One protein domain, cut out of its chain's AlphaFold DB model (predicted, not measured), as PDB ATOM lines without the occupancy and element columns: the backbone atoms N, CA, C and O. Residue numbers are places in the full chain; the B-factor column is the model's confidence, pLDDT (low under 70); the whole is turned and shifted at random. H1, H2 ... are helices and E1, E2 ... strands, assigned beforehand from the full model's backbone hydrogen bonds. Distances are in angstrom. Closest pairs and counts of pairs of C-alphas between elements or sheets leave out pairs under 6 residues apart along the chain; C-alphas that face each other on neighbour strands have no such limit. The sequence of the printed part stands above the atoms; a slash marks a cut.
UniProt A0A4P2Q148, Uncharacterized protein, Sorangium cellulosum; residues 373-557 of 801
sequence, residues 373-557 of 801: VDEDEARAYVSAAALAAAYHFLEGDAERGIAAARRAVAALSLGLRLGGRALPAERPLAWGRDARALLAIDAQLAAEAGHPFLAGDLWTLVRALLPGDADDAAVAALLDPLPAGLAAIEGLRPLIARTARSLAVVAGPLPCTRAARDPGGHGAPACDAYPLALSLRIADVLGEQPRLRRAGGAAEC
ATOM      1  N   VAL A 373     110.946 140.068  99.787       83.06
ATOM      2  CA  VAL A 373     111.749 138.852  99.999       83.06
ATOM      3  C   VAL A 373     113.229 139.210 100.017       83.06
ATOM      4  O   VAL A 373     113.959 138.727 100.874       83.06
ATOM      5  N   ASP A 374     113.655 140.098  99.125       87.06
ATOM      6  CA  ASP A 374     115.035 140.572  99.034       87.06
ATOM      7  C   ASP A 374     115.446 141.334 100.301       87.06
ATOM      8  O   ASP A 374     116.527 141.109 100.845       87.06
ATOM      9  N   GLU A 375     114.560 142.179 100.830       87.12
ATOM     10  CA  GLU A 375     114.771 142.862 102.105       87.12
ATOM     11  C   GLU A 375     114.854 141.876 103.283       87.12
ATOM     12  O   GLU A 375     115.782 141.966 104.089       87.12
ATOM     13  N   ASP A 376     113.943 140.900 103.373       84.62
ATOM     14  CA  ASP A 376     113.969 139.864 104.416       84.62
ATOM     15  C   ASP A 376     115.237 138.992 104.327       84.62
ATOM     16  O   ASP A 376     115.841 138.655 105.349       84.62
ATOM     17  N   GLU A 377     115.683 138.650 103.117       87.25
ATOM     18  CA  GLU A 377     116.925 137.913 102.870       87.25
ATOM     19  C   GLU A 377     118.154 138.700 103.319       87.25
ATOM     20  O   GLU A 377     119.036 138.140 103.977       87.25
ATOM     21  N   ALA A 378     118.205 139.996 103.006       90.62
ATOM     22  CA  ALA A 378     119.300 140.865 103.410       90.62
ATOM     23  C   ALA A 378     119.351 141.047 104.933       90.62
ATOM     24  O   ALA A 378     120.411 140.874 105.543       90.62
ATOM     25  N   ARG A 379     118.202 141.309 105.570       90.88
ATOM     26  CA  ARG A 379     118.077 141.396 107.034       90.88
ATOM     27  C   ARG A 379     118.513 140.098 107.712       90.88
ATOM     28  O   ARG A 379     119.254 140.126 108.700       90.88
ATOM     29  N   ALA A 380     118.094 138.950 107.172       85.31
ATOM     30  CA  ALA A 380     118.451 137.643 107.718       85.31
ATOM     31  C   ALA A 380     119.949 137.371 107.575       85.31
ATOM     32  O   ALA A 380     120.573 136.869 108.511       85.31
ATOM     33  N   TYR A 381     120.536 137.735 106.431       89.81
ATOM     34  CA  TYR A 381     121.972 137.625 106.199       89.81
ATOM     35  C   TYR A 381     122.768 138.452 107.213       89.81
ATOM     36  O   TYR A 381     123.677 137.916 107.846       89.81
ATOM     37  N   VAL A 382     122.407 139.725 107.414       93.25
ATOM     38  CA  VAL A 382     123.076 140.616 108.377       93.25
ATOM     39  C   VAL A 382     122.964 140.070 109.799       93.25
ATOM     40  O   VAL A 382     123.979 139.940 110.482       93.25
ATOM     41  N   SER A 383     121.755 139.700 110.232       89.38
ATOM     42  CA  SER A 383     121.504 139.203 111.593       89.38
ATOM     43  C   SER A 383     122.262 137.912 111.872       89.38
ATOM     44  O   SER A 383     122.901 137.764 112.912       89.38
ATOM     45  N   ALA A 384     122.259 136.985 110.915       85.25
ATOM     46  CA  ALA A 384     122.990 135.742 111.058       85.25
ATOM     47  C   ALA A 384     124.517 135.971 111.014       85.25
ATOM     48  O   ALA A 384     125.251 135.255 111.694       85.25
ATOM     49  N   ALA A 385     125.011 136.928 110.214       90.12
ATOM     50  CA  ALA A 385     126.436 137.250 110.140       90.12
ATOM     51  C   ALA A 385     126.936 137.871 111.453       90.12
ATOM     52  O   ALA A 385     127.990 137.468 111.941       90.12
ATOM     53  N   ALA A 386     126.152 138.774 112.050       94.50
ATOM     54  CA  ALA A 386     126.430 139.340 113.368       94.50
ATOM     55  C   ALA A 386     126.383 138.260 114.466       94.50
ATOM     56  O   ALA A 386     127.326 138.081 115.228       94.50
ATOM     57  N   LEU A 387     125.343 137.416 114.481       88.88
ATOM     58  CA  LEU A 387     125.258 136.313 115.444       88.88
ATOM     59  C   LEU A 387     126.457 135.355 115.335       88.88
ATOM     60  O   LEU A 387     127.027 134.953 116.348       88.88
ATOM     61  N   ALA A 388     126.862 134.999 114.112       84.75
ATOM     62  CA  ALA A 388     128.038 134.164 113.886       84.75
ATOM     63  C   ALA A 388     129.325 134.832 114.395       84.75
ATOM     64  O   ALA A 388     130.161 134.151 114.988       84.75
ATOM     65  N   ALA A 389     129.477 136.144 114.198       93.50
ATOM     66  CA  ALA A 389     130.616 136.891 114.716       93.50
ATOM     67  C   ALA A 389     130.691 136.817 116.247       93.50
ATOM     68  O   ALA A 389     131.733 136.421 116.775       93.50
ATOM     69  N   ALA A 390     129.575 137.076 116.938       91.88
ATOM     70  CA  ALA A 390     129.487 137.002 118.392       91.88
ATOM     71  C   ALA A 390     129.914 135.623 118.909       91.88
ATOM     72  O   ALA A 390     130.770 135.529 119.788       91.88
ATOM     73  N   TYR A 391     129.378 134.545 118.324       86.31
ATOM     74  CA  TYR A 391     129.758 133.179 118.693       86.31
ATOM     75  C   TYR A 391     131.257 132.924 118.511       86.31
ATOM     76  O   TYR A 391     131.899 132.399 119.416       86.31
ATOM     77  N   HIS A 392     131.838 133.314 117.375       86.88
ATOM     78  CA  HIS A 392     133.258 133.076 117.121       86.88
ATOM     79  C   HIS A 392     134.169 133.856 118.064       86.88
ATOM     80  O   HIS A 392     135.132 133.288 118.579       86.88
ATOM     81  N   PHE A 393     133.847 135.116 118.361       93.50
ATOM     82  CA  PHE A 393     134.610 135.884 119.340       93.50
ATOM     83  C   PHE A 393     134.497 135.301 120.754       93.50
ATOM     84  O   PHE A 393     135.515 135.160 121.428       93.50
ATOM     85  N   LEU A 394     133.295 134.906 121.189       87.88
ATOM     86  CA  LEU A 394     133.079 134.266 122.495       87.88
ATOM     87  C   LEU A 394     133.852 132.947 122.644       87.88
ATOM     88  O   LEU A 394     134.250 132.573 123.743       87.88
ATOM     89  N   GLU A 395     134.087 132.252 121.535       83.06
ATOM     90  CA  GLU A 395     134.852 131.006 121.478       83.06
ATOM     91  C   GLU A 395     136.372 131.212 121.371       83.06
ATOM     92  O   GLU A 395     137.114 130.224 121.335       83.06
ATOM     93  N   GLY A 396     136.832 132.465 121.294       84.88
ATOM     94  CA  GLY A 396     138.237 132.827 121.105       84.88
ATOM     95  C   GLY A 396     138.750 132.688 119.666       84.88
ATOM     96  O   GLY A 396     139.953 132.798 119.444       84.88
ATOM     97  N   ASP A 397     137.877 132.464 118.677       86.19
ATOM     98  CA  ASP A 397     138.236 132.396 117.252       86.19
ATOM     99  C   ASP A 397     138.058 133.772 116.592       86.19
ATOM    100  O   ASP A 397     137.093 134.044 115.868       86.19
ATOM    101  N   ALA A 398     138.996 134.677 116.884       91.12
ATOM    102  CA  ALA A 398     138.943 136.052 116.397       91.12
ATOM    103  C   ALA A 398     138.928 136.133 114.860       91.12
ATOM    104  O   ALA A 398     138.203 136.955 114.308       91.12
ATOM    105  N   GLU A 399     139.661 135.268 114.151       88.75
ATOM    106  CA  GLU A 399     139.713 135.283 112.682       88.75
ATOM    107  C   GLU A 399     138.340 135.037 112.050       88.75
ATOM    108  O   GLU A 399     137.903 135.800 111.179       88.75
ATOM    109  N   ARG A 400     137.623 134.000 112.509       86.06
ATOM    110  CA  ARG A 400     136.262 133.718 112.031       86.06
ATOM    111  C   ARG A 400     135.273 134.794 112.483       86.06
ATOM    112  O   ARG A 400     134.389 135.153 111.700       86.06
ATOM    113  N   GLY A 401     135.445 135.342 113.689       92.81
ATOM    114  CA  GLY A 401     134.652 136.466 114.199       92.81
ATOM    115  C   GLY A 401     134.759 137.702 113.308       92.81
ATOM    116  O   GLY A 401     133.749 138.238 112.858       92.81
ATOM    117  N   ILE A 402     135.984 138.084 112.940       94.62
ATOM    118  CA  ILE A 402     136.269 139.187 112.014       94.62
ATOM    119  C   ILE A 402     135.641 138.922 110.649       94.62
ATOM    120  O   ILE A 402     134.984 139.802 110.094       94.62
ATOM    121  N   ALA A 403     135.832 137.726 110.086       90.06
ATOM    122  CA  ALA A 403     135.280 137.388 108.779       90.06
ATOM    123  C   ALA A 403     133.745 137.519 108.751       90.06
ATOM    124  O   ALA A 403     133.194 138.071 107.797       90.06
ATOM    125  N   ALA A 404     133.063 137.065 109.806       91.19
ATOM    126  CA  ALA A 404     131.613 137.168 109.941       91.19
ATOM    127  C   ALA A 404     131.142 138.617 110.167       91.19
ATOM    128  O   ALA A 404     130.290 139.097 109.418       91.19
ATOM    129  N   ALA A 405     131.758 139.354 111.097       96.25
ATOM    130  CA  ALA A 405     131.408 140.747 111.386       96.25
ATOM    131  C   ALA A 405     131.526 141.630 110.138       96.25
ATOM    132  O   ALA A 405     130.687 142.480 109.850       96.25
ATOM    133  N   ARG A 406     132.548 141.382 109.320       95.06
ATOM    134  CA  ARG A 406     132.769 142.132 108.086       95.06
ATOM    135  C   ARG A 406     131.748 141.870 106.999       95.06
ATOM    136  O   ARG A 406     131.519 142.767 106.193       95.06
ATOM    137  N   ARG A 407     131.153 140.676 106.949       93.69
ATOM    138  CA  ARG A 407     130.018 140.418 106.053       93.69
ATOM    139  C   ARG A 407     128.855 141.335 106.418       93.69
ATOM    140  O   ARG A 407     128.289 141.950 105.522       93.69
ATOM    141  N   ALA A 408     128.568 141.494 107.713       95.50
ATOM    142  CA  ALA A 408     127.555 142.436 108.181       95.50
ATOM    143  C   ALA A 408     127.933 143.891 107.842       95.50
ATOM    144  O   ALA A 408     127.118 144.604 107.260       95.50
ATOM    145  N   VAL A 409     129.179 144.311 108.106       96.12
ATOM    146  CA  VAL A 409     129.653 145.668 107.762       96.12
ATOM    147  C   VAL A 409     129.526 145.951 106.264       96.12
ATOM    148  O   VAL A 409     128.990 146.989 105.877       96.12
ATOM    149  N   ALA A 410     129.988 145.031 105.414       93.00
ATOM    150  CA  ALA A 410     129.923 145.181 103.963       93.00
ATOM    151  C   ALA A 410     128.471 145.234 103.470       93.00
ATOM    152  O   ALA A 410     128.141 146.134 102.701       93.00
ATOM    153  N   ALA A 411     127.606 144.343 103.965       93.94
ATOM    154  CA  ALA A 411     126.189 144.319 103.618       93.94
ATOM    155  C   ALA A 411     125.490 145.647 103.951       93.94
ATOM    156  O   ALA A 411     124.781 146.199 103.114       93.94
ATOM    157  N   LEU A 412     125.736 146.191 105.146       95.69
ATOM    158  CA  LEU A 412     125.095 147.420 105.622       95.69
ATOM    159  C   LEU A 412     125.678 148.703 105.021       95.69
ATOM    160  O   LEU A 412     124.982 149.716 104.967       95.69
ATOM    161  N   SER A 413     126.933 148.669 104.570       92.50
ATOM    162  CA  SER A 413     127.609 149.845 104.006       92.50
ATOM    163  C   SER A 413     127.488 149.926 102.486       92.50
ATOM    164  O   SER A 413     127.405 151.020 101.937       92.50
ATOM    165  N   LEU A 414     127.522 148.780 101.800       90.50
ATOM    166  CA  LEU A 414     127.644 148.711 100.341       90.50
ATOM    167  C   LEU A 414     126.465 148.005  99.669       90.50
ATOM    168  O   LEU A 414     126.358 148.069  98.449       90.50
ATOM    169  N   GLY A 415     125.591 147.342 100.429       92.19
ATOM    170  CA  GLY A 415     124.578 146.442  99.886       92.19
ATOM    171  C   GLY A 415     125.047 144.987  99.876       92.19
ATOM    172  O   GLY A 415     126.158 144.662 100.299       92.19
ATOM    173  N   LEU A 416     124.205 144.091  99.363       91.25
ATOM    174  CA  LEU A 416     124.461 142.655  99.382       91.25
ATOM    175  C   LEU A 416     124.358 142.061  97.977       91.25
ATOM    176  O   LEU A 416     123.421 142.349  97.238       91.25
ATOM    177  N   ARG A 417     125.314 141.198  97.621       89.62
ATOM    178  CA  ARG A 417     125.242 140.353  96.430       89.62
ATOM    179  C   ARG A 417     125.208 138.895  96.860       89.62
ATOM    180  O   ARG A 417     126.100 138.438  97.567       89.62
ATOM    181  N   LEU A 418     124.175 138.180  96.436       85.25
ATOM    182  CA  LEU A 418     123.949 136.779  96.764       85.25
ATOM    183  C   LEU A 418     123.980 135.954  95.476       85.25
ATOM    184  O   LEU A 418     123.036 135.965  94.680       85.25
ATOM    185  N   GLY A 419     125.085 135.242  95.254       84.12
ATOM    186  CA  GLY A 419     125.368 134.593  93.979       84.12
ATOM    187  C   GLY A 419     125.451 135.613  92.840       84.12
ATOM    188  O   GLY A 419     126.160 136.613  92.921       84.12
ATOM    189  N   GLY A 420     124.708 135.378  91.757       79.50
ATOM    190  CA  GLY A 420     124.668 136.301  90.618       79.50
ATOM    191  C   GLY A 420     123.881 137.593  90.868       79.50
ATOM    192  O   GLY A 420     124.046 138.543  90.105       79.50
ATOM    193  N   ARG A 421     123.061 137.643  91.923       82.88
ATOM    194  CA  ARG A 421     122.026 138.662  92.122       82.88
ATOM    195  C   ARG A 421     122.454 139.720  93.134       82.88
ATOM    196  O   ARG A 421     122.784 139.378  94.269       82.88
ATOM    197  N   ALA A 422     122.418 140.988  92.736       86.62
ATOM    198  CA  ALA A 422     122.489 142.106  93.667       86.62
ATOM    199  C   ALA A 422     121.117 142.294  94.329       86.62
ATOM    200  O   ALA A 422     120.092 142.208  93.657       86.62
ATOM    201  N   LEU A 423     121.092 142.506  95.644       84.81
ATOM    202  CA  LEU A 423     119.880 142.903  96.351       84.81
ATOM    203  C   LEU A 423     119.806 144.431  96.340       84.81
ATOM    204  O   LEU A 423     120.635 145.077  96.996       84.81
ATOM    205  N   PRO A 424     118.861 145.022  95.595       70.25
ATOM    206  CA  PRO A 424     118.740 146.464  95.527       70.25
ATOM    207  C   PRO A 424     118.222 146.994  96.865       70.25
ATOM    208  O   PRO A 424     117.165 146.592  97.346       70.25
ATOM    209  N   ALA A 425     118.945 147.937  97.461       72.38
ATOM    210  CA  ALA A 425     118.399 148.781  98.512       72.38
ATOM    211  C   ALA A 425     118.927 150.196  98.367       72.38
ATOM    212  O   ALA A 425     120.134 150.427  98.342       72.38
ATOM    213  N   GLU A 426     118.007 151.156  98.373       76.50
ATOM    214  CA  GLU A 426     118.358 152.571  98.491       76.50
ATOM    215  C   GLU A 426     119.043 152.866  99.834       76.50
ATOM    216  O   GLU A 426     119.799 153.828  99.956       76.50
ATOM    217  N   ARG A 427     118.765 152.048 100.862       86.00
ATOM    218  CA  ARG A 427     119.277 152.213 102.228       86.00
ATOM    219  C   ARG A 427     119.690 150.868 102.842       86.00
ATOM    220  O   ARG A 427     118.975 150.372 103.712       86.00
ATOM    221  N   PRO A 428     120.846 150.295 102.452       91.06
ATOM    222  CA  PRO A 428     121.327 149.015 102.986       91.06
ATOM    223  C   PRO A 428     121.422 148.990 104.517       91.06
ATOM    224  O   PRO A 428     121.152 147.971 105.145       91.06
ATOM    225  N   LEU A 429     121.714 150.141 105.132       93.94
ATOM    226  CA  LEU A 429     121.744 150.297 106.583       93.94
ATOM    227  C   LEU A 429     120.438 149.839 107.254       93.94
ATOM    228  O   LEU A 429     120.493 149.260 108.331       93.94
ATOM    229  N   ALA A 430     119.269 150.032 106.633       92.81
ATOM    230  CA  ALA A 430     117.985 149.655 107.232       92.81
ATOM    231  C   ALA A 430     117.884 148.152 107.552       92.81
ATOM    232  O   ALA A 430     117.188 147.778 108.496       92.81
ATOM    233  N   TRP A 431     118.635 147.304 106.839       93.75
ATOM    234  CA  TRP A 431     118.669 145.863 107.083       93.75
ATOM    235  C   TRP A 431     119.251 145.484 108.451       93.75
ATOM    236  O   TRP A 431     119.010 144.387 108.944       93.75
ATOM    237  N   GLY A 432     120.014 146.382 109.077       94.06
ATOM    238  CA  GLY A 432     120.666 146.146 110.364       94.06
ATOM    239  C   GLY A 432     119.768 146.388 111.571       94.06
ATOM    240  O   GLY A 432     120.220 146.194 112.698       94.06
ATOM    241  N   ARG A 433     118.512 146.813 111.368       92.69
ATOM    242  CA  ARG A 433     117.590 147.188 112.451       92.69
ATOM    243  C   ARG A 433     117.420 146.076 113.492       92.69
ATOM    244  O   ARG A 433     117.485 146.368 114.683       92.69
ATOM    245  N   ASP A 434     117.280 144.831 113.050       86.94
ATOM    246  CA  ASP A 434     117.092 143.669 113.937       86.94
ATOM    247  C   ASP A 434     118.406 143.195 114.567       86.94
ATOM    248  O   ASP A 434     118.430 142.572 115.622       86.94
ATOM    249  N   ALA A 435     119.530 143.514 113.923       93.94
ATOM    250  CA  ALA A 435     120.855 143.080 114.338       93.94
ATOM    251  C   ALA A 435     121.555 144.083 115.266       93.94
ATOM    252  O   ALA A 435     122.664 143.809 115.711       93.94
ATOM    253  N   ARG A 436     120.953 145.240 115.575       95.31
ATOM    254  CA  ARG A 436     121.584 146.334 116.343       95.31
ATOM    255  C   ARG A 436     122.267 145.874 117.630       95.31
ATOM    256  O   ARG A 436     123.412 146.234 117.887       95.31
ATOM    257  N   ALA A 437     121.564 145.068 118.419       95.50
ATOM    258  CA  ALA A 437     122.065 144.521 119.672       95.50
ATOM    259  C   ALA A 437     123.260 143.578 119.453       95.50
ATOM    260  O   ALA A 437     124.270 143.684 120.149       95.50
ATOM    261  N   LEU A 438     123.178 142.702 118.443       95.81
ATOM    262  CA  LEU A 438     124.271 141.809 118.052       95.81
ATOM    263  C   LEU A 438     125.486 142.596 117.553       95.81
ATOM    264  O   LEU A 438     126.589 142.345 118.015       95.81
ATOM    265  N   LEU A 439     125.285 143.604 116.702       98.06
ATOM    266  CA  LEU A 439     126.356 144.465 116.191       98.06
ATOM    267  C   LEU A 439     127.066 145.229 117.317       98.06
ATOM    268  O   LEU A 439     128.283 145.385 117.274       98.06
ATOM    269  N   ALA A 440     126.335 145.673 118.346       98.19
ATOM    270  CA  ALA A 440     126.931 146.291 119.532       98.19
ATOM    271  C   ALA A 440     127.777 145.288 120.337       98.19
ATOM    272  O   ALA A 440     128.870 145.621 120.800       98.19
ATOM    273  N   ILE A 441     127.295 144.050 120.487       97.88
ATOM    274  CA  ILE A 441     128.044 142.964 121.132       97.88
ATOM    275  C   ILE A 441     129.306 142.628 120.324       97.88
ATOM    276  O   ILE A 441     130.388 142.553 120.907       97.88
ATOM    277  N   ASP A 442     129.199 142.509 119.002       98.31
ATOM    278  CA  ASP A 442     130.326 142.269 118.098       98.31
ATOM    279  C   ASP A 442     131.355 143.394 118.158       98.31
ATOM    280  O   ASP A 442     132.552 143.124 118.173       98.31
ATOM    281  N   ALA A 443     130.915 144.654 118.228       98.56
ATOM    282  CA  ALA A 443     131.809 145.802 118.341       98.56
ATOM    283  C   ALA A 443     132.623 145.751 119.641       98.56
ATOM    284  O   ALA A 443     133.842 145.944 119.631       98.56
ATOM    285  N   GLN A 444     131.962 145.431 120.758       98.25
ATOM    286  CA  GLN A 444     132.619 145.248 122.051       98.25
ATOM    287  C   GLN A 444     133.613 144.076 122.017       98.25
ATOM    288  O   GLN A 444     134.750 144.221 122.466       98.25
ATOM    289  N   LEU A 445     133.208 142.934 121.462       97.94
ATOM    290  CA  LEU A 445     134.046 141.739 121.355       97.94
ATOM    291  C   LEU A 445     135.242 141.941 120.415       97.94
ATOM    292  O   LEU A 445     136.353 141.534 120.744       97.94
ATOM    293  N   ALA A 446     135.053 142.619 119.280       98.12
ATOM    294  CA  ALA A 446     136.129 142.968 118.357       98.12
ATOM    295  C   ALA A 446     137.153 143.904 119.021       98.12
ATOM    296  O   ALA A 446     138.361 143.718 118.848       98.12
ATOM    297  N   ALA A 447     136.698 144.870 119.826       97.50
ATOM    298  CA  ALA A 447     137.585 145.725 120.606       97.50
ATOM    299  C   ALA A 447     138.377 144.917 121.650       97.50
ATOM    300  O   ALA A 447     139.593 145.071 121.732       97.50
ATOM    301  N   GLU A 448     137.726 144.011 122.389       96.12
ATOM    302  CA  GLU A 448     138.383 143.112 123.357       96.12
ATOM    303  C   GLU A 448     139.378 142.150 122.684       96.12
ATOM    304  O   GLU A 448     140.415 141.824 123.258       96.12
ATOM    305  N   ALA A 449     139.123 141.764 121.431       95.31
ATOM    306  CA  ALA A 449     140.053 141.003 120.599       95.31
ATOM    307  C   ALA A 449     141.198 141.860 120.009       95.31
ATOM    308  O   ALA A 449     142.071 141.344 119.305       95.31
ATOM    309  N   GLY A 450     141.235 143.168 120.279       95.25
ATOM    310  CA  GLY A 450     142.278 144.075 119.805       95.25
ATOM    311  C   GLY A 450     142.146 144.460 118.330       95.25
ATOM    312  O   GLY A 450     143.169 144.563 117.651       95.25
ATOM    313  N   HIS A 451     140.914 144.636 117.839       96.75
ATOM    314  CA  HIS A 451     140.592 145.084 116.477       96.75
ATOM    315  C   HIS A 451     139.870 146.446 116.474       96.75
ATOM    316  O   HIS A 451     138.654 146.501 116.250       96.75
ATOM    317  N   PRO A 452     140.571 147.561 116.763       96.88
ATOM    318  CA  PRO A 452     139.950 148.880 116.889       96.88
ATOM    319  C   PRO A 452     139.201 149.362 115.641       96.88
ATOM    320  O   PRO A 452     138.161 150.000 115.786       96.88
ATOM    321  N   PHE A 453     139.686 149.077 114.425       97.44
ATOM    322  CA  PHE A 453     139.025 149.568 113.206       97.44
ATOM    323  C   PHE A 453     137.755 148.782 112.888       97.44
ATOM    324  O   PHE A 453     136.739 149.390 112.565       97.44
ATOM    325  N   LEU A 454     137.773 147.453 113.042       98.00
ATOM    326  CA  LEU A 454     136.553 146.646 112.930       98.00
ATOM    327  C   LEU A 454     135.501 147.062 113.958       98.00
ATOM    328  O   LEU A 454     134.345 147.270 113.601       98.00
ATOM    329  N   ALA A 455     135.909 147.205 115.219       98.38
ATOM    330  CA  ALA A 455     135.017 147.666 116.272       98.38
ATOM    331  C   ALA A 455     134.467 149.069 115.970       98.38
ATOM    332  O   ALA A 455     133.288 149.320 116.191       98.38
ATOM    333  N   GLY A 456     135.291 149.968 115.421       98.00
ATOM    334  CA  GLY A 456     134.873 151.320 115.053       98.00
ATOM    335  C   GLY A 456     133.848 151.336 113.922       98.00
ATOM    336  O   GLY A 456     132.838 152.033 114.023       98.00
ATOM    337  N   ASP A 457     134.044 150.518 112.887       97.69
ATOM    338  CA  ASP A 457     133.072 150.355 111.802       97.69
ATOM    339  C   ASP A 457     131.739 149.793 112.333       97.69
ATOM    340  O   ASP A 457     130.672 150.301 111.986       97.69
ATOM    341  N   LEU A 458     131.778 148.806 113.235       98.56
ATOM    342  CA  LEU A 458     130.573 148.260 113.869       98.56
ATOM    343  C   LEU A 458     129.864 149.299 114.754       98.56
ATOM    344  O   LEU A 458     128.650 149.461 114.638       98.56
ATOM    345  N   TRP A 459     130.591 150.055 115.583       98.00
ATOM    346  CA  TRP A 459     130.007 151.132 116.392       98.00
ATOM    347  C   TRP A 459     129.414 152.254 115.536       98.00
ATOM    348  O   TRP A 459     128.359 152.787 115.883       98.00
ATOM    349  N   THR A 460     130.034 152.571 114.397       97.31
ATOM    350  CA  THR A 460     129.497 153.527 113.416       97.31
ATOM    351  C   THR A 460     128.135 153.067 112.900       97.31
ATOM    352  O   THR A 460     127.185 153.852 112.868       97.31
ATOM    353  N   LEU A 461     128.007 151.781 112.552       97.38
ATOM    354  CA  LEU A 461     126.740 151.198 112.106       97.38
ATOM    355  C   LEU A 461     125.696 151.194 113.223       97.38
ATOM    356  O   LEU A 461     124.570 151.623 112.994       97.38
ATOM    357  N   VAL A 462     126.067 150.767 114.435       97.56
ATOM    358  CA  VAL A 462     125.172 150.774 115.606       97.56
ATOM    359  C   VAL A 462     124.626 152.175 115.851       97.56
ATOM    360  O   VAL A 462     123.414 152.338 115.949       97.56
ATOM    361  N   ARG A 463     125.492 153.195 115.872       95.81
ATOM    362  CA  ARG A 463     125.094 154.597 116.042       95.81
ATOM    363  C   ARG A 463     124.104 155.042 114.969       95.81
ATOM    364  O   ARG A 463     123.090 155.646 115.297       95.81
ATOM    365  N   ALA A 464     124.383 154.734 113.705       95.50
ATOM    366  CA  ALA A 464     123.524 155.113 112.586       95.50
ATOM    367  C   ALA A 464     122.171 154.368 112.579       95.50
ATOM    368  O   ALA A 464     121.214 154.822 111.955       95.50
ATOM    369  N   LEU A 465     122.089 153.231 113.273       96.06
ATOM    370  CA  LEU A 465     120.880 152.427 113.432       96.06
ATOM    371  C   LEU A 465     120.027 152.828 114.651       96.06
ATOM    372  O   LEU A 465     118.870 152.394 114.747       96.06
ATOM    373  N   LEU A 466     120.562 153.617 115.591       94.44
ATOM    374  CA  LEU A 466     119.788 154.126 116.723       94.44
ATOM    375  C   LEU A 466     118.716 155.116 116.230       94.44
ATOM    376  O   LEU A 466     119.010 155.961 115.380       94.44
ATOM    377  N   PRO A 467     117.472 155.039 116.742       90.19
ATOM    378  CA  PRO A 467     116.472 156.073 116.492       90.19
ATOM    379  C   PRO A 467     116.992 157.446 116.931       90.19
ATOM    380  O   PRO A 467     117.616 157.570 117.982       90.19
ATOM    381  N   GLY A 468     116.737 158.488 116.135       87.62
ATOM    382  CA  GLY A 468     117.207 159.845 116.449       87.62
ATOM    383  C   GLY A 468     116.585 160.438 117.721       87.62
ATOM    384  O   GLY A 468     117.143 161.366 118.301       87.62
ATOM    385  N   ASP A 469     115.452 159.888 118.148       87.12
ATOM    386  CA  ASP A 469     114.693 160.211 119.357       87.12
ATOM    387  C   ASP A 469     114.912 159.203 120.500       87.12
ATOM    388  O   ASP A 469     114.218 159.270 121.512       87.12
ATOM    389  N   ALA A 470     115.868 158.275 120.365       90.62
ATOM    390  CA  ALA A 470     116.162 157.309 121.416       90.62
ATOM    391  C   ALA A 470     116.666 158.012 122.687       90.62
ATOM    392  O   ALA A 470     117.621 158.794 122.650       90.62
ATOM    393  N   ASP A 471     116.027 157.711 123.815       88.62
ATOM    394  CA  ASP A 471     116.452 158.136 125.143       88.62
ATOM    395  C   ASP A 471     117.327 157.069 125.826       88.62
ATOM    396  O   ASP A 471     117.578 155.985 125.290       88.62
ATOM    397  N   ASP A 472     117.805 157.369 127.036       88.50
ATOM    398  CA  ASP A 472     118.671 156.459 127.796       88.50
ATOM    399  C   ASP A 472     118.000 155.096 128.071       88.50
ATOM    400  O   ASP A 472     118.680 154.068 128.127       88.50
ATOM    401  N   ALA A 473     116.669 155.068 128.218       88.12
ATOM    402  CA  ALA A 473     115.911 153.847 128.473       88.12
ATOM    403  C   ALA A 473     115.797 152.984 127.212       88.12
ATOM    404  O   ALA A 473     116.049 151.782 127.278       88.12
ATOM    405  N   ALA A 474     115.498 153.586 126.059       89.56
ATOM    406  CA  ALA A 474     115.460 152.902 124.770       89.56
ATOM    407  C   ALA A 474     116.833 152.323 124.395       89.56
ATOM    408  O   ALA A 474     116.924 151.206 123.886       89.56
ATOM    409  N   VAL A 475     117.915 153.051 124.691       92.62
ATOM    410  CA  VAL A 475     119.288 152.572 124.485       92.62
ATOM    411  C   VAL A 475     119.612 151.402 125.419       92.62
ATOM    412  O   VAL A 475     120.188 150.410 124.976       92.62
ATOM    413  N   ALA A 476     119.228 151.482 126.697       89.19
ATOM    414  CA  ALA A 476     119.433 150.395 127.654       89.19
ATOM    415  C   ALA A 476     118.631 149.134 127.291       89.19
ATOM    416  O   ALA A 476     119.155 148.024 127.407       89.19
ATOM    417  N   ALA A 477     117.405 149.309 126.796       90.38
ATOM    418  CA  ALA A 477     116.527 148.229 126.354       90.38
ATOM    419  C   ALA A 477     117.046 147.496 125.107       90.38
ATOM    420  O   ALA A 477     116.609 146.388 124.825       90.38
ATOM    421  N   LEU A 478     118.018 148.052 124.372       93.12
ATOM    422  CA  LEU A 478     118.565 147.389 123.186       93.12
ATOM    423  C   LEU A 478     119.184 146.016 123.501       93.12
ATOM    424  O   LEU A 478     119.241 145.155 122.631       93.12
ATOM    425  N   LEU A 479     119.680 145.814 124.723       93.69
ATOM    426  CA  LEU A 479     120.318 144.566 125.149       93.69
ATOM    427  C   LEU A 479     119.416 143.712 126.059       93.69
ATOM    428  O   LEU A 479     119.899 142.709 126.590       93.69
ATOM    429  N   ASP A 480     118.153 144.108 126.262       88.00
ATOM    430  CA  ASP A 480     117.202 143.426 127.145       88.00
ATOM    431  C   ASP A 480     115.788 143.351 126.513       88.00
ATOM    432  O   ASP A 480     115.115 144.378 126.407       88.00
ATOM    433  N   PRO A 481     115.319 142.158 126.083       85.88
ATOM    434  CA  PRO A 481     115.961 140.856 126.254       85.88
ATOM    435  C   PRO A 481     117.199 140.682 125.367       85.88
ATOM    436  O   PRO A 481     117.377 141.356 124.352       85.88
ATOM    437  N   LEU A 482     118.059 139.729 125.733       82.06
ATOM    438  CA  LEU A 482     119.205 139.382 124.897       82.06
ATOM    439  C   LEU A 482     118.753 138.878 123.521       82.06
ATOM    440  O   LEU A 482     117.758 138.151 123.442       82.06
ATOM    441  N   PRO A 483     119.522 139.171 122.451       82.06
ATOM    442  CA  PRO A 483     119.223 138.662 121.122       82.06
ATOM    443  C   PRO A 483     119.005 137.151 121.118       82.06
ATOM    444  O   PRO A 483     119.746 136.392 121.763       82.06
ATOM    445  N   ALA A 484     118.008 136.712 120.348       69.06
ATOM    446  CA  ALA A 484     117.724 135.300 120.147       69.06
ATOM    447  C   ALA A 484     119.000 134.572 119.682       69.06
ATOM    448  O   ALA A 484     119.652 134.967 118.718       69.06
ATOM    449  N   GLY A 485     119.390 133.526 120.416       70.81
ATOM    450  CA  GLY A 485     120.642 132.789 120.212       70.81
ATOM    451  C   GLY A 485     121.744 133.105 121.229       70.81
ATOM    452  O   GLY A 485     122.536 132.216 121.533       70.81
ATOM    453  N   LEU A 486     121.778 134.297 121.833       79.88
ATOM    454  CA  LEU A 486     122.715 134.603 122.927       79.88
ATOM    455  C   LEU A 486     122.087 134.425 124.311       79.88
ATOM    456  O   LEU A 486     122.804 134.149 125.269       79.88
ATOM    457  N   ALA A 487     120.757 134.513 124.414       75.19
ATOM    458  CA  ALA A 487     120.029 134.379 125.679       75.19
ATOM    459  C   ALA A 487     120.335 133.076 126.452       75.19
ATOM    460  O   ALA A 487     120.302 133.069 127.677       75.19
ATOM    461  N   ALA A 488     120.673 131.995 125.743       67.88
ATOM    462  CA  ALA A 488     120.982 130.688 126.325       67.88
ATOM    463  C   ALA A 488     122.427 130.541 126.842       67.88
ATOM    464  O   ALA A 488     122.756 129.529 127.457       67.88
ATOM    465  N   ILE A 489     123.317 131.500 126.559       73.56
ATOM    466  CA  ILE A 489     124.730 131.397 126.938       73.56
ATOM    467  C   ILE A 489     124.907 131.928 128.362       73.56
ATOM    468  O   ILE A 489     124.851 133.134 128.627       73.56
ATOM    469  N   GLU A 490     125.166 131.012 129.293       73.50
ATOM    470  CA  GLU A 490     125.501 131.364 130.668       73.50
ATOM    471  C   GLU A 490     126.784 132.215 130.727       73.50
ATOM    472  O   GLU A 490     127.741 132.016 129.981       73.50
ATOM    473  N   GLY A 491     126.821 133.187 131.642       79.19
ATOM    474  CA  GLY A 491     128.019 133.999 131.873       79.19
ATOM    475  C   GLY A 491     128.208 135.191 130.929       79.19
ATOM    476  O   GLY A 491     129.194 135.903 131.089       79.19
ATOM    477  N   LEU A 492     127.266 135.497 130.027       89.19
ATOM    478  CA  LEU A 492     127.352 136.702 129.184       89.19
ATOM    479  C   LEU A 492     127.138 138.019 129.939       89.19
ATOM    480  O   LEU A 492     127.549 139.072 129.463       89.19
ATOM    481  N   ARG A 493     126.538 137.995 131.133       89.38
ATOM    482  CA  ARG A 493     126.201 139.212 131.897       89.38
ATOM    483  C   ARG A 493     127.341 140.232 132.026       89.38
ATOM    484  O   ARG A 493     127.071 141.412 131.817       89.38
ATOM    485  N   PRO A 494     128.596 139.849 132.340       94.06
ATOM    486  CA  PRO A 494     129.694 140.807 132.407       94.06
ATOM    487  C   PRO A 494     130.007 141.451 131.054       94.06
ATOM    488  O   PRO A 494     130.318 142.641 131.029       94.06
ATOM    489  N   LEU A 495     129.913 140.698 129.950       95.06
ATOM    490  CA  LEU A 495     130.060 141.236 128.597       95.06
ATOM    491  C   LEU A 495     128.930 142.219 128.299       95.06
ATOM    492  O   LEU A 495     129.203 143.357 127.955       95.06
ATOM    493  N   ILE A 496     127.679 141.826 128.531       95.25
ATOM    494  CA  ILE A 496     126.504 142.672 128.286       95.25
ATOM    495  C   ILE A 496     126.572 143.967 129.095       95.25
ATOM    496  O   ILE A 496     126.319 145.042 128.562       95.25
ATOM    497  N   ALA A 497     127.011 143.899 130.352       94.12
ATOM    498  CA  ALA A 497     127.231 145.088 131.163       94.12
ATOM    499  C   ALA A 497     128.336 145.999 130.594       94.12
ATOM    500  O   ALA A 497     128.234 147.219 130.724       94.12
ATOM    501  N   ARG A 498     129.402 145.442 129.994       95.06
ATOM    502  CA  ARG A 498     130.436 146.224 129.287       95.06
ATOM    503  C   ARG A 498     129.880 146.832 128.000       95.06
ATOM    504  O   ARG A 498     130.011 148.038 127.823       95.06
ATOM    505  N   THR A 499     129.184 146.048 127.182       96.56
ATOM    506  CA  THR A 499     128.535 146.506 125.947       96.56
ATOM    507  C   THR A 499     127.541 147.630 126.222       96.56
ATOM    508  O   THR A 499     127.601 148.658 125.562       96.56
ATOM    509  N   ALA A 500     126.694 147.502 127.249       95.38
ATOM    510  CA  ALA A 500     125.762 148.548 127.670       95.38
ATOM    511  C   ALA A 500     126.485 149.841 128.079       95.38
ATOM    512  O   ALA A 500     125.972 150.944 127.877       95.38
ATOM    513  N   ARG A 501     127.697 149.734 128.651       94.00
ATOM    514  CA  ARG A 501     128.500 150.916 128.975       94.00
ATOM    515  C   ARG A 501     129.003 151.627 127.730       94.00
ATOM    516  O   ARG A 501     128.815 152.838 127.648       94.00
ATOM    517  N   SER A 502     129.577 150.882 126.792       95.06
ATOM    518  CA  SER A 502     130.056 151.408 125.512       95.06
ATOM    519  C   SER A 502     128.909 151.986 124.679       95.06
ATOM    520  O   SER A 502     129.018 153.097 124.173       95.06
ATOM    521  N   LEU A 503     127.768 151.296 124.623       95.19
ATOM    522  CA  LEU A 503     126.581 151.731 123.891       95.19
ATOM    523  C   LEU A 503     126.023 153.061 124.417       95.19
ATOM    524  O   LEU A 503     125.668 153.928 123.627       95.19
ATOM    525  N   ALA A 504     126.003 153.261 125.736       93.12
ATOM    526  CA  ALA A 504     125.598 154.543 126.310       93.12
ATOM    527  C   ALA A 504     126.539 155.693 125.901       93.12
ATOM    528  O   ALA A 504     126.080 156.809 125.697       93.12
ATOM    529  N   VAL A 505     127.844 155.429 125.750       93.00
ATOM    530  CA  VAL A 505     128.802 156.427 125.239       93.00
ATOM    531  C   VAL A 505     128.512 156.721 123.764       93.00
ATOM    532  O   VAL A 505     128.427 157.883 123.384       93.00
ATOM    533  N   VAL A 506     128.266 155.684 122.953       93.88
ATOM    534  CA  VAL A 506     127.891 155.803 121.529       93.88
ATOM    535  C   VAL A 506     126.606 156.608 121.326       93.88
ATOM    536  O   VAL A 506     126.507 157.364 120.360       93.88
ATOM    537  N   ALA A 507     125.636 156.463 122.229       91.62
ATOM    538  CA  ALA A 507     124.365 157.174 122.181       91.62
ATOM    539  C   ALA A 507     124.442 158.618 122.705       91.62
ATOM    540  O   ALA A 507     123.574 159.410 122.362       91.62
ATOM    541  N   GLY A 508     125.475 158.986 123.472       86.81
ATOM    542  CA  GLY A 508     125.603 160.302 124.113       86.81
ATOM    543  C   GLY A 508     125.444 161.533 123.200       86.81
ATOM    544  O   GLY A 508     124.931 162.548 123.664       86.81
ATOM    545  N   PRO A 509     125.828 161.495 121.906       85.12
ATOM    546  CA  PRO A 509     125.549 162.592 120.975       85.12
ATOM    547  C   PRO A 509     124.068 162.765 120.579       85.12
ATOM    548  O   PRO A 509     123.756 163.706 119.849       85.12
ATOM    549  N   LEU A 510     123.161 161.863 120.976       85.31
ATOM    550  CA  LEU A 510     121.735 161.946 120.649       85.31
ATOM    551  C   LEU A 510     121.017 162.972 121.542       85.31
ATOM    552  O   LEU A 510     121.242 163.000 122.755       85.31
ATOM    553  N   PRO A 511     120.087 163.770 120.985       83.69
ATOM    554  CA  PRO A 511     119.468 164.901 121.684       83.69
ATOM    555  C   PRO A 511     118.630 164.496 122.906       83.69
ATOM    556  O   PRO A 511     118.428 165.309 123.808       83.69
ATOM    557  N   CYS A 512     118.124 163.261 122.933       85.62
ATOM    558  CA  CYS A 512     117.244 162.750 123.984       85.62
ATOM    559  C   CYS A 512     117.986 161.974 125.086       85.62
ATOM    560  O   CYS A 512     117.367 161.609 126.087       85.62
ATOM    561  N   THR A 513     119.296 161.756 124.945       84.94
ATOM    562  CA  THR A 513     120.117 161.110 125.978       84.94
ATOM    563  C   THR A 513     120.584 162.144 126.998       84.94
ATOM    564  O   THR A 513     121.058 163.224 126.642       84.94
ATOM    565  N   ARG A 514     120.375 161.868 128.289       75.12
ATOM    566  CA  ARG A 514     120.667 162.814 129.383       75.12
ATOM    567  C   ARG A 514     121.831 162.364 130.240       75.12
ATOM    568  O   ARG A 514     122.402 163.180 130.965       75.12
ATOM    569  N   ALA A 515     122.180 161.083 130.180       67.69
ATOM    570  CA  ALA A 515     123.362 160.556 130.828       67.69
ATOM    571  C   ALA A 515     124.618 161.129 130.153       67.69
ATOM    572  O   ALA A 515     125.226 160.495 129.296       67.69
ATOM    573  N   ALA A 516     125.031 162.328 130.572       56.41
ATOM    574  CA  ALA A 516     126.357 162.859 130.297       56.41
ATOM    575  C   ALA A 516     127.379 161.926 130.958       56.41
ATOM    576  O   ALA A 516     127.732 162.078 132.129       56.41
ATOM    577  N   ARG A 517     127.796 160.880 130.241       65.25
ATOM    578  CA  ARG A 517     128.879 160.018 130.696       65.25
ATOM    579  C   ARG A 517     130.184 160.675 130.324       65.25
ATOM    580  O   ARG A 517     130.444 160.907 129.150       65.25
ATOM    581  N   ASP A 518     130.976 160.948 131.351       60.00
ATOM    582  CA  ASP A 518     132.324 161.461 131.196       60.00
ATOM    583  C   ASP A 518     133.139 160.490 130.318       60.00
ATOM    584  O   ASP A 518     133.386 159.349 130.731       60.00
ATOM    585  N   PRO A 519     133.558 160.902 129.108       61.78
ATOM    586  CA  PRO A 519     134.465 160.110 128.291       61.78
ATOM    587  C   PRO A 519     135.869 160.021 128.911       61.78
ATOM    588  O   PRO A 519     136.712 159.313 128.365       61.78
ATOM    589  N   GLY A 520     136.140 160.690 130.040       58.16
ATOM    590  CA  GLY A 520     137.439 160.803 130.709       58.16
ATOM    591  C   GLY A 520     138.166 159.483 130.990       58.16
ATOM    592  O   GLY A 520     139.394 159.466 131.071       58.16
ATOM    593  N   GLY A 521     137.457 158.348 131.028       70.75
ATOM    594  CA  GLY A 521     138.077 157.015 131.076       70.75
ATOM    595  C   GLY A 521     138.828 156.605 129.797       70.75
ATOM    596  O   GLY A 521     139.674 155.713 129.841       70.75
ATOM    597  N   HIS A 522     138.553 157.259 128.667       81.62
ATOM    598  CA  HIS A 522     139.068 156.915 127.340       81.62
ATOM    599  C   HIS A 522     140.188 157.835 126.841       81.62
ATOM    600  O   HIS A 522     140.796 157.518 125.827       81.62
ATOM    601  N   GLY A 523     140.504 158.937 127.531       81.25
ATOM    602  CA  GLY A 523     141.540 159.876 127.072       81.25
ATOM    603  C   GLY A 523     142.967 159.321 127.172       81.25
ATOM    604  O   GLY A 523     143.785 159.523 126.277       81.25
ATOM    605  N   ALA A 524     143.262 158.577 128.245       85.88
ATOM    606  CA  ALA A 524     144.576 157.969 128.488       85.88
ATOM    607  C   ALA A 524     144.469 156.492 128.925       85.88
ATOM    608  O   ALA A 524     144.808 156.171 130.079       85.88
ATOM    609  N   PRO A 525     143.958 155.601 128.052       87.81
ATOM    610  CA  PRO A 525     143.683 154.210 128.387       87.81
ATOM    611  C   PRO A 525     144.973 153.391 128.531       87.81
ATOM    612  O   PRO A 525     146.034 153.722 127.986       87.81
ATOM    613  N   ALA A 526     144.863 152.299 129.291       89.62
ATOM    614  CA  ALA A 526     145.850 151.224 129.298       89.62
ATOM    615  C   ALA A 526     145.791 150.433 127.978       89.62
ATOM    616  O   ALA A 526     144.899 150.652 127.158       89.62
ATOM    617  N   CYS A 527     146.754 149.535 127.751       88.75
ATOM    618  CA  CYS A 527     146.844 148.815 126.482       88.75
ATOM    619  C   CYS A 527     145.592 147.984 126.161       88.75
ATOM    620  O   CYS A 527     145.091 148.045 125.042       88.75
ATOM    621  N   ASP A 528     145.065 147.251 127.137       88.81
ATOM    622  CA  ASP A 528     143.856 146.435 127.012       88.81
ATOM    623  C   ASP A 528     142.602 147.274 126.703       88.81
ATOM    624  O   ASP A 528     141.716 146.836 125.972       88.81
ATOM    625  N   ALA A 529     142.548 148.511 127.200       91.50
ATOM    626  CA  ALA A 529     141.441 149.440 126.976       91.50
ATOM    627  C   ALA A 529     141.601 150.327 125.724       91.50
ATOM    628  O   ALA A 529     140.625 150.939 125.274       91.50
ATOM    629  N   TYR A 530     142.807 150.423 125.153       93.62
ATOM    630  CA  TYR A 530     143.097 151.297 124.012       93.62
ATOM    631  C   TYR A 530     142.289 150.939 122.752       93.62
ATOM    632  O   TYR A 530     141.723 151.859 122.159       93.62
ATOM    633  N   PRO A 531     142.136 149.654 122.352       95.75
ATOM    634  CA  PRO A 531     141.326 149.292 121.191       95.75
ATOM    635  C   PRO A 531     139.878 149.783 121.270       95.75
ATOM    636  O   PRO A 531     139.350 150.301 120.288       95.75
ATOM    637  N   LEU A 532     139.250 149.676 122.447       96.25
ATOM    638  CA  LEU A 532     137.889 150.167 122.657       96.25
ATOM    639  C   LEU A 532     137.831 151.691 122.534       96.25
ATOM    640  O   LEU A 532     137.003 152.204 121.786       96.25
ATOM    641  N   ALA A 533     138.726 152.414 123.208       95.31
ATOM    642  CA  ALA A 533     138.769 153.873 123.120       95.31
ATOM    643  C   ALA A 533     138.968 154.348 121.669       95.31
ATOM    644  O   ALA A 533     138.241 155.220 121.191       95.31
ATOM    645  N   LEU A 534     139.900 153.730 120.938       95.75
ATOM    646  CA  LEU A 534     140.148 154.054 119.537       95.75
ATOM    647  C   LEU A 534     138.936 153.735 118.647       95.75
ATOM    648  O   LEU A 534     138.587 154.539 117.788       95.75
ATOM    649  N   SER A 535     138.251 152.611 118.880       97.06
ATOM    650  CA  SER A 535     137.034 152.252 118.140       97.06
ATOM    651  C   SER A 535     135.914 153.285 118.309       97.06
ATOM    652  O   SER A 535     135.266 153.664 117.336       97.06
ATOM    653  N   LEU A 536     135.739 153.822 119.522       95.75
ATOM    654  CA  LEU A 536     134.754 154.869 119.804       95.75
ATOM    655  C   LEU A 536     135.137 156.196 119.132       95.75
ATOM    656  O   LEU A 536     134.268 156.923 118.655       95.75
ATOM    657  N   ARG A 537     136.438 156.504 119.033       94.25
ATOM    658  CA  ARG A 537     136.923 157.656 118.257       94.25
ATOM    659  C   ARG A 537     136.663 157.493 116.760       94.25
ATOM    660  O   ARG A 537     136.265 158.464 116.125       94.25
ATOM    661  N   ILE A 538     136.873 156.298 116.205       93.88
ATOM    662  CA  ILE A 538     136.601 155.993 114.788       93.88
ATOM    663  C   ILE A 538     135.106 156.131 114.473       93.88
ATOM    664  O   ILE A 538     134.761 156.626 113.409       93.88
ATOM    665  N   ALA A 539     134.231 155.771 115.414       93.38
ATOM    666  CA  ALA A 539     132.785 155.974 115.303       93.38
ATOM    667  C   ALA A 539     132.326 157.432 115.537       93.38
ATOM    668  O   ALA A 539     131.129 157.693 115.710       93.38
ATOM    669  N   ASP A 540     133.277 158.374 115.581       91.50
ATOM    670  CA  ASP A 540     133.081 159.800 115.855       91.50
ATOM    671  C   ASP A 540     132.279 160.068 117.141       91.50
ATOM    672  O   ASP A 540     131.471 160.999 117.213       91.50
ATOM    673  N   VAL A 541     132.448 159.208 118.150       89.44
ATOM    674  CA  VAL A 541     131.805 159.349 119.465       89.44
ATOM    675  C   VAL A 541     132.679 160.170 120.405       89.44
ATOM    676  O   VAL A 541     132.180 161.014 121.144       89.44
ATOM    677  N   LEU A 542     133.994 159.935 120.375       88.38
ATOM    678  CA  LEU A 542     134.958 160.710 121.153       88.38
ATOM    679  C   LEU A 542     135.415 161.931 120.354       88.38
ATOM    680  O   LEU A 542     135.833 161.793 119.206       88.38
ATOM    681  N   GLY A 543     135.364 163.109 120.980       83.56
ATOM    682  CA  GLY A 543     135.842 164.353 120.371       83.56
ATOM    683  C   GLY A 543     137.368 164.452 120.291       83.56
ATOM    684  O   GLY A 543     137.885 165.081 119.377       83.56
ATOM    685  N   GLU A 544     138.091 163.805 121.208       87.75
ATOM    686  CA  GLU A 544     139.558 163.808 121.254       87.75
ATOM    687  C   GLU A 544     140.129 162.426 120.913       87.75
ATOM    688  O   GLU A 544     139.545 161.393 121.260       87.75
ATOM    689  N   GLN A 545     141.294 162.389 120.255       87.88
ATOM    690  CA  GLN A 545     142.020 161.144 120.016       87.88
ATOM    691  C   GLN A 545     142.536 160.543 121.339       87.88
ATOM    692  O   GLN A 545     143.295 161.198 122.065       87.88
ATOM    693  N   PRO A 546     142.204 159.275 121.648       91.50
ATOM    694  CA  PRO A 546     142.744 158.593 122.817       91.50
ATOM    695  C   PRO A 546     144.256 158.404 122.675       91.50
ATOM    696  O   PRO A 546     144.742 158.067 121.595       91.50
ATOM    697  N   ARG A 547     144.997 158.579 123.777       90.81
ATOM    698  CA  ARG A 547     146.461 158.441 123.805       90.81
ATOM    699  C   ARG A 547     146.897 157.296 124.691       90.81
ATOM    700  O   ARG A 547     146.533 157.237 125.865       90.81
ATOM    701  N   LEU A 548     147.741 156.414 124.170       88.31
ATOM    702  CA  LEU A 548     148.244 155.295 124.959       88.31
ATOM    703  C   LEU A 548     149.056 155.806 126.166       88.31
ATOM    704  O   LEU A 548     149.974 156.624 126.034       88.31
ATOM    705  N   ARG A 549     148.727 155.335 127.376       84.50
ATOM    706  CA  ARG A 549     149.406 155.778 128.604       84.50
ATOM    707  C   ARG A 549     150.894 155.397 128.580       84.50
ATOM    708  O   ARG A 549     151.251 154.229 128.469       84.50
ATOM    709  N   ARG A 550     151.778 156.392 128.742       75.31
ATOM    710  CA  ARG A 550     153.246 156.223 128.638       75.31
ATOM    711  C   ARG A 550     153.899 155.469 129.804       75.31
ATOM    712  O   ARG A 550     154.973 154.909 129.621       75.31
ATOM    713  N   ALA A 551     153.289 155.462 130.991       61.44
ATOM    714  CA  ALA A 551     153.856 154.811 132.173       61.44
ATOM    715  C   ALA A 551     153.600 153.292 132.145       61.44
ATOM    716  O   ALA A 551     152.449 152.871 132.232       61.44
ATOM    717  N   GLY A 552     154.663 152.487 132.025       61.25
ATOM    718  CA  GLY A 552     154.653 151.018 132.164       61.25
ATOM    719  C   GLY A 552     154.006 150.241 131.008       61.25
ATOM    720  O   GLY A 552     154.651 149.380 130.425       61.25
ATOM    721  N   GLY A 553     152.780 150.591 130.610       56.84
ATOM    722  CA  GLY A 553     151.962 149.785 129.690       56.84
ATOM    723  C   GLY A 553     152.251 149.964 128.194       56.84
ATOM    724  O   GLY A 553     151.972 149.074 127.397       56.84
ATOM    725  N   ALA A 554     152.851 151.079 127.762       60.25
ATOM    726  CA  ALA A 554     153.130 151.285 126.335       60.25
ATOM    727  C   ALA A 554     154.210 150.333 125.789       60.25
ATOM    728  O   ALA A 554     154.299 150.144 124.577       60.25
ATOM    729  N   ALA A 555     155.100 149.803 126.640       64.38
ATOM    730  CA  ALA A 555     156.135 148.821 126.272       64.38
ATOM    731  C   ALA A 555     155.573 147.426 126.027       64.38
ATOM    732  O   ALA A 555     156.124 146.685 125.220       64.38
ATOM    733  N   GLU A 556     154.441 147.123 126.644       76.12
ATOM    734  CA  GLU A 556     153.794 145.819 126.569       76.12
ATOM    735  C   GLU A 556     153.039 145.632 125.240       76.12
ATOM    736  O   GLU A 556     152.714 144.507 124.873       76.12
ATOM    737  N   CYS A 557     152.810 146.715 124.479       84.44
ATOM    738  CA  CYS A 557     151.970 146.707 123.276       84.44
ATOM    739  C   CYS A 557     152.587 147.470 122.089       84.44
ATOM    740  O   CYS A 557     152.071 148.514 121.672       84.44
TER     741      CYS A 557
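What this domain is: This is residues 373 to 557 of the 801 residues of an uncharacterized protein of Sorangium cellulosum (UniProt A0A4P2Q148). Four helices, H1, H2, H4 and H5, make an up-and-down bundle with H4 and H5 at the core; the small strand hairpin E1 and E2 lies at one end, near the first residues of H1. H7 crosses H4 and has H6 packed on it, H9 packs on H4 and H5, and residues 539 to 557, with no named element, reach to the end opposite the hairpin. The printed part has 185 residues, with nine named helices and two named strands in the order H1 H2 E1 E2 H3 H4 H5 H6 H7 H8 H9; the sheet, E1 - E2, is antiparallel and the class is mostly helix. It is compact, with a radius of gyration of the C-alphas of 16.3 A and spans of 54 by 37 by 32 A.

Where its parts are: Find C-alpha 416 at (124.461, 142.655, 99.382), where E1 begins, residues 416 to 418; E2 follows at 421 to 423. H1, residues 373 to 394, starts at (111.749, 138.852, 99.999) and runs 31.3 A. H2, residues 398 to 414, runs 23.4 A. Then come H3, 428 to 432; H4, 436 to 448, 18.5 A; H5, 452 to 465, 19.7 A; H6, 472 to 477; H7, 493 to 507, 20.5 A; H8, 519 to 522; and H9, 530 to 538, ending at (136.601, 155.993, 114.788).

How they stand to each other: Look first at the hairpin E1 and E2, where N 418 and O 421 are 2.8 A apart and N 423 and O 416 also 2.8 A. The closest C-alphas of H1 and E2, Asp 374 and Leu 423, are 6.0 A apart. H1 and H2, a helical hairpin, touch at Ala 389 and Gly 401, 4.1 A, at a shallow tilt of 27 degrees. The hubs H4 and H5, also a hairpin, touch at Ala 443 and Ala 455, 4.2 A, at a shallow tilt of 18 degrees, opposite ways. H3 touches H1, H2 and H5, for instance at Arg 379 and Trp 431, 4.5 A. H9 touches H5 at Gly 456 and Ser 535, 3.9 A, at a steep tilt of 45 degrees. H7 touches residues 440 to 444 of H4, about perpendicular at 76 degrees, closest at Gln 444 and Thr 499, 5.8 A. H6 touches H7 at Ala 476 and Ala 500, 6.6 A. H8 is close to H9 but not clearly touching, with His 522 and Ala 533 5.2 A apart. Every O i to N i+4 pair is within hydrogen-bond range in H1, H2, H4, H5, H6, H7 and H9; H3 has 0 of 1, beside 2 of 2 O i to N i+3 pairs, and H8 is too short for such a pair.

The domain as a whole: The two C-alphas farthest apart, of Val 373 and Ala 551, are 55.3 A apart. The printed part has no cut; the links H6 to H7 and H7 to H8 are long. Mean pLDDT of the printed part is 88.1, and residues 484, 488, 515 to 520 and 551 to 555 are under 70.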